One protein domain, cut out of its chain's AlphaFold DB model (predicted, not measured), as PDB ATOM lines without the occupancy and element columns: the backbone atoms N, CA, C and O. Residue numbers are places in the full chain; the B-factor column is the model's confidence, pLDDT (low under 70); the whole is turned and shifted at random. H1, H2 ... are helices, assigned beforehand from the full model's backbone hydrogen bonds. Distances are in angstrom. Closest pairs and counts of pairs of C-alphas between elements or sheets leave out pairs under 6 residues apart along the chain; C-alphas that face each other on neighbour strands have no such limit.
ATOM      1  N   SER A 141       9.090  10.560 105.237       88.25
ATOM      2  CA  SER A 141       7.723  10.666 105.773       88.25
ATOM      3  C   SER A 141       6.986   9.320 105.735       88.25
ATOM      4  O   SER A 141       7.268   8.485 104.879       88.25
ATOM      5  N   ARG A 142       5.952   9.136 106.569       85.50
ATOM      6  CA  ARG A 142       5.087   7.938 106.520       85.50
ATOM      7  C   ARG A 142       4.516   7.665 105.116       85.50
ATOM      8  O   ARG A 142       4.582   6.539 104.646       85.50
ATOM      9  N   ARG A 143       4.068   8.708 104.405       88.19
ATOM     10  CA  ARG A 143       3.567   8.620 103.015       88.19
ATOM     11  C   ARG A 143       4.621   8.194 101.986       88.19
ATOM     12  O   ARG A 143       4.272   7.929 100.840       88.19
ATOM     13  N   PHE A 144       5.904   8.228 102.340       88.88
ATOM     14  CA  PHE A 144       6.974   7.675 101.514       88.88
ATOM     15  C   PHE A 144       7.127   6.175 101.777       88.88
ATOM     16  O   PHE A 144       7.218   5.423 100.818       88.88
ATOM     17  N   LEU A 145       7.072   5.740 103.041       87.56
ATOM     18  CA  LEU A 145       7.101   4.317 103.400       87.56
ATOM     19  C   LEU A 145       5.927   3.557 102.766       87.56
ATOM     20  O   LEU A 145       6.157   2.565 102.091       87.56
ATOM     21  N   GLU A 146       4.708   4.100 102.851       89.31
ATOM     22  CA  GLU A 146       3.503   3.538 102.205       89.31
ATOM     23  C   GLU A 146       3.654   3.407 100.671       89.31
ATOM     24  O   GLU A 146       3.072   2.523 100.051       89.31
ATOM     25  N   LYS A 147       4.452   4.279 100.034       89.81
ATOM     26  CA  LYS A 147       4.761   4.191  98.595       89.81
ATOM     27  C   LYS A 147       5.886   3.215  98.283       89.81
ATOM     28  O   LYS A 147       5.882   2.654  97.194       89.81
ATOM     29  N   LEU A 148       6.854   3.069  99.185       89.31
ATOM     30  CA  LEU A 148       7.939   2.105  99.046       89.31
ATOM     31  C   LEU A 148       7.381   0.684  99.167       89.31
ATOM     32  O   LEU A 148       7.630  -0.119  98.285       89.31
ATOM     33  N   GLU A 149       6.536   0.432 100.169       86.88
ATOM     34  CA  GLU A 149       5.786  -0.817 100.357       86.88
ATOM     35  C   GLU A 149       4.941  -1.161  99.117       86.88
ATOM     36  O   GLU A 149       5.155  -2.197  98.495       86.88
ATOM     37  N   ALA A 150       4.094  -0.234  98.649       88.00
ATOM     38  CA  ALA A 150       3.300  -0.444  97.435       88.00
ATOM     39  C   ALA A 150       4.149  -0.640  96.158       88.00
ATOM     40  O   ALA A 150       3.706  -1.299  95.216       88.00
ATOM     41  N   ALA A 151       5.359  -0.068  96.098       87.00
ATOM     42  CA  ALA A 151       6.301  -0.313  95.007       87.00
ATOM     43  C   ALA A 151       6.954  -1.698  95.120       87.00
ATOM     44  O   ALA A 151       7.109  -2.359  94.095       87.00
ATOM     45  N   THR A 152       7.281  -2.159  96.332       85.00
ATOM     46  CA  THR A 152       7.748  -3.526  96.598       85.00
ATOM     47  C   THR A 152       6.691  -4.545  96.195       85.00
ATOM     48  O   THR A 152       7.014  -5.461  95.449       85.00
ATOM     49  N   ASP A 153       5.425  -4.359  96.575       85.00
ATOM     50  CA  ASP A 153       4.332  -5.264  96.188       85.00
ATOM     51  C   ASP A 153       4.154  -5.327  94.663       85.00
ATOM     52  O   ASP A 153       4.093  -6.408  94.068       85.00
ATOM     53  N   ALA A 154       4.129  -4.163  94.004       85.56
ATOM     54  CA  ALA A 154       3.977  -4.066  92.552       85.56
ATOM     55  C   ALA A 154       5.177  -4.647  91.778       85.56
ATOM     56  O   ALA A 154       5.004  -5.153  90.668       85.56
ATOM     57  N   LEU A 155       6.385  -4.576  92.346       80.56
ATOM     58  CA  LEU A 155       7.611  -5.116  91.756       80.56
ATOM     59  C   LEU A 155       7.969  -6.516  92.266       80.56
ATOM     60  O   LEU A 155       8.864  -7.124  91.693       80.56
ATOM     61  N   GLY A 156       7.279  -7.077  93.262       73.56
ATOM     62  CA  GLY A 156       7.659  -8.340  93.913       73.56
ATOM     63  C   GLY A 156       7.670  -9.553  92.977       73.56
ATOM     64  O   GLY A 156       8.408 -10.507  93.195       73.56
ATOM     65  N   HIS A 157       6.927  -9.483  91.869       67.00
ATOM     66  CA  HIS A 157       6.945 -10.490  90.800       67.00
ATOM     67  C   HIS A 157       8.191 -10.385  89.890       67.00
ATOM     68  O   HIS A 157       8.509 -11.325  89.168       67.00
ATOM     69  N   ALA A 158       8.882  -9.241  89.904       66.75
ATOM     70  CA  ALA A 158      10.076  -8.926  89.114       66.75
ATOM     71  C   ALA A 158      11.350  -8.707  89.967       66.75
ATOM     72  O   ALA A 158      12.436  -8.577  89.402       66.75
ATOM     73  N   CYS A 159      11.202  -8.643  91.295       57.88
ATOM     74  CA  CYS A 159      12.234  -8.433  92.315       57.88
ATOM     75  C   CYS A 159      11.887  -9.287  93.557       57.88
ATOM     76  O   CYS A 159      11.398  -8.742  94.550       57.88
ATOM     77  N   PRO A 160      12.093 -10.618  93.531       57.06
ATOM     78  CA  PRO A 160      11.642 -11.509  94.607       57.06
ATOM     79  C   PRO A 160      12.345 -11.275  95.955       57.06
ATOM     80  O   PRO A 160      11.808 -11.664  96.986       57.06
ATOM     81  N   GLU A 161      13.513 -10.624  95.972       56.53
ATOM     82  CA  GLU A 161      14.235 -10.294  97.211       56.53
ATOM     83  C   GLU A 161      13.790  -8.970  97.861       56.53
ATOM     84  O   GLU A 161      14.253  -8.643  98.951       56.53
ATOM     85  N   GLY A 162      12.898  -8.193  97.227       59.69
ATOM     86  CA  GLY A 162      12.283  -7.006  97.841       59.69
ATOM     87  C   GLY A 162      13.252  -5.898  98.289       59.69
ATOM     88  O   GLY A 162      12.881  -5.061  99.112       59.69
ATOM     89  N   ASN A 163      14.490  -5.883  97.783       76.69
ATOM     90  CA  ASN A 163      15.532  -4.969  98.243       76.69
ATOM     91  C   ASN A 163      15.184  -3.509  97.900       76.69
ATOM     92  O   ASN A 163      15.143  -3.114  96.730       76.69
ATOM     93  N   ALA A 164      15.002  -2.682  98.933       80.62
ATOM     94  CA  ALA A 164      14.684  -1.265  98.791       80.62
ATOM     95  C   ALA A 164      15.720  -0.498  97.945       80.62
ATOM     96  O   ALA A 164      15.351   0.453  97.256       80.62
ATOM     97  N   ALA A 165      16.992  -0.916  97.943       84.00
ATOM     98  CA  ALA A 165      18.028  -0.305  97.112       84.00
ATOM     99  C   ALA A 165      17.726  -0.446  95.609       84.00
ATOM    100  O   ALA A 165      17.789   0.547  94.889       84.00
ATOM    101  N   GLU A 166      17.317  -1.634  95.153       85.31
ATOM    102  CA  GLU A 166      17.011  -1.899  93.740       85.31
ATOM    103  C   GLU A 166      15.759  -1.130  93.281       85.31
ATOM    104  O   GLU A 166      15.713  -0.572  92.183       85.31
ATOM    105  N   ILE A 167      14.745  -1.039  94.147       87.94
ATOM    106  CA  ILE A 167      13.520  -0.271  93.879       87.94
ATOM    107  C   ILE A 167      13.843   1.224  93.733       87.94
ATOM    108  O   ILE A 167      13.332   1.892  92.828       87.94
ATOM    109  N   LEU A 168      14.712   1.754  94.601       89.19
ATOM    110  CA  LEU A 168      15.165   3.142  94.538       89.19
ATOM    111  C   LEU A 168      16.037   3.404  93.302       89.19
ATOM    112  O   LEU A 168      15.848   4.432  92.653       89.19
ATOM    113  N   GLU A 169      16.925   2.481  92.932       89.06
ATOM    114  CA  GLU A 169      17.761   2.562  91.727       89.06
ATOM    115  C   GLU A 169      16.908   2.606  90.450       89.06
ATOM    116  O   GLU A 169      16.950   3.598  89.715       89.06
ATOM    117  N   ARG A 170      16.009   1.628  90.258       88.94
ATOM    118  CA  ARG A 170      15.047   1.613  89.138       88.94
ATOM    119  C   ARG A 170      14.182   2.884  89.107       88.94
ATOM    120  O   ARG A 170      13.864   3.406  88.036       88.94
ATOM    121  N   GLY A 171      13.805   3.415  90.273       90.06
ATOM    122  CA  GLY A 171      13.079   4.682  90.395       90.06
ATOM    123  C   GLY A 171      13.891   5.899  89.932       90.06
ATOM    124  O   GLY A 171      13.366   6.761  89.219       90.06
ATOM    125  N   LEU A 172      15.173   5.966  90.297       93.38
ATOM    126  CA  LEU A 172      16.096   7.027  89.885       93.38
ATOM    127  C   LEU A 172      16.378   6.980  88.379       93.38
ATOM    128  O   LEU A 172      16.327   8.028  87.729       93.38
ATOM    129  N   ASP A 173      16.561   5.794  87.800       91.06
ATOM    130  CA  ASP A 173      16.735   5.611  86.354       91.06
ATOM    131  C   ASP A 173      15.543   6.141  85.552       91.06
ATOM    132  O   ASP A 173      15.713   6.864  84.564       91.06
ATOM    133  N   LEU A 174      14.313   5.864  86.001       92.25
ATOM    134  CA  LEU A 174      13.104   6.397  85.369       92.25
ATOM    135  C   LEU A 174      13.045   7.932  85.433       92.25
ATOM    136  O   LEU A 174      12.644   8.574  84.454       92.25
ATOM    137  N   ILE A 175      13.473   8.536  86.547       92.56
ATOM    138  CA  ILE A 175      13.550   9.996  86.710       92.56
ATOM    139  C   ILE A 175      14.606  10.589  85.764       92.56
ATOM    140  O   ILE A 175      14.316  11.557  85.050       92.56
ATOM    141  N   LEU A 176      15.801   9.996  85.701       90.62
ATOM    142  CA  LEU A 176      16.887  10.426  84.817       90.62
ATOM    143  C   LEU A 176      16.493  10.294  83.341       90.62
ATOM    144  O   LEU A 176      16.624  11.259  82.583       90.62
ATOM    145  N   ALA A 177      15.909   9.163  82.942       88.94
ATOM    146  CA  ALA A 177      15.409   8.936  81.590       88.94
ATOM    147  C   ALA A 177      14.277   9.911  81.217       88.94
ATOM    148  O   ALA A 177      14.232  10.409  80.086       88.94
ATOM    149  N   GLN A 178      13.368  10.237  82.149       89.81
ATOM    150  CA  GLN A 178      12.333  11.249  81.913       89.81
ATOM    151  C   GLN A 178      12.944  12.652  81.761       89.81
ATOM    152  O   GLN A 178      12.526  13.409  80.878       89.81
ATOM    153  N   HIS A 179      13.946  13.009  82.568       89.81
ATOM    154  CA  HIS A 179      14.623  14.301  82.455       89.81
ATOM    155  C   HIS A 179      15.429  14.414  81.148       89.81
ATOM    156  O   HIS A 179      15.303  15.421  80.450       89.81
ATOM    157  N   ALA A 180      16.159  13.369  80.742       85.69
ATOM    158  CA  ALA A 180      16.863  13.314  79.456       85.69
ATOM    159  C   ALA A 180      15.900  13.489  78.264       85.69
ATOM    160  O   ALA A 180      16.147  14.320  77.385       85.69
ATOM    161  N   LYS A 181      14.743  12.804  78.292       84.00
ATOM    162  CA  LYS A 181      13.647  12.983  77.320       84.00
ATOM    163  C   LYS A 181      13.152  14.434  77.266       84.00
ATOM    164  O   LYS A 181      13.021  14.984  76.175       84.00
ATOM    165  N   ARG A 182      12.917  15.079  78.419       85.62
ATOM    166  CA  ARG A 182      12.493  16.496  78.497       85.62
ATOM    167  C   ARG A 182      13.559  17.475  77.987       85.62
ATOM    168  O   ARG A 182      13.202  18.531  77.479       85.62
ATOM    169  N   ARG A 183      14.848  17.146  78.124       81.06
ATOM    170  CA  ARG A 183      15.978  17.976  77.669       81.06
ATOM    171  C   ARG A 183      16.378  17.751  76.208       81.06
ATOM    172  O   ARG A 183      17.281  18.429  75.736       81.06
ATOM    173  N   GLY A 184      15.736  16.821  75.497       72.00
ATOM    174  CA  GLY A 184      16.092  16.489  74.113       72.00
ATOM    175  C   GLY A 184      17.418  15.734  73.965       72.00
ATOM    176  O   GLY A 184      17.833  15.478  72.841       72.00
ATOM    177  N   LEU A 185      18.041  15.321  75.076       66.31
ATOM    178  CA  LEU A 185      19.292  14.547  75.138       66.31
ATOM    179  C   LEU A 185      19.069  13.039  74.896       66.31
ATOM    180  O   LEU A 185      19.872  12.207  75.300       66.31
ATOM    181  N   VAL A 186      17.946  12.676  74.278       64.25
ATOM    182  CA  VAL A 186      17.648  11.305  73.857       64.25
ATOM    183  C   VAL A 186      18.334  11.002  72.532       64.25
ATOM    184  O   VAL A 186      18.291  11.826  71.623       64.25
TER     185      VAL A 186
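Overview. This is residues 141 to 186 of the 249 residues of an uncharacterized protein of Anaeromyxobacter sp. (strain Fw109-5) (UniProt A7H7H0). What shape is this? Two helices make an L: H2 leaves the later part of H1 at about a right angle, and residues 141 to 147 and 179 to 184 stick out. How large is it? The printed part has 46 residues with two named helices, H1 then H2, and no named strand: all helix, loose, radius of gyration of the C-alphas 12.7 A, spans 34 by 25 by 15 A.

Along the chain. Where is H1? Residues 142 to 155, 19.9 A from first to last C-alpha, begin at C-alpha 142 (5.087, 7.938, 106.520). Where is H2? Residues 164 to 182, 27.1 A, end at C-alpha 182 (12.493, 16.496, 78.497).

Arrangement. Where do they meet? H2 touches H1 with residues 164 to 167 alone, about perpendicular at 89 degrees; the closest C-alphas, of Thr 152 and Ile 167, are 7.2 A apart. Which backbone pairs form? Every O i to N i+4 pair of H2 is within hydrogen-bond range, and 9 of 10 in H1.

Size, cuts and confidence. How far does it reach? The C-alphas farthest apart, of Glu 161 and Gly 184, are 35.4 A apart. Is it continuous? The printed part has no cut, and the H1 to H2 link is short. Where is confidence low? The pLDDT is under 70 in residues 157 to 162 and 185 to 186.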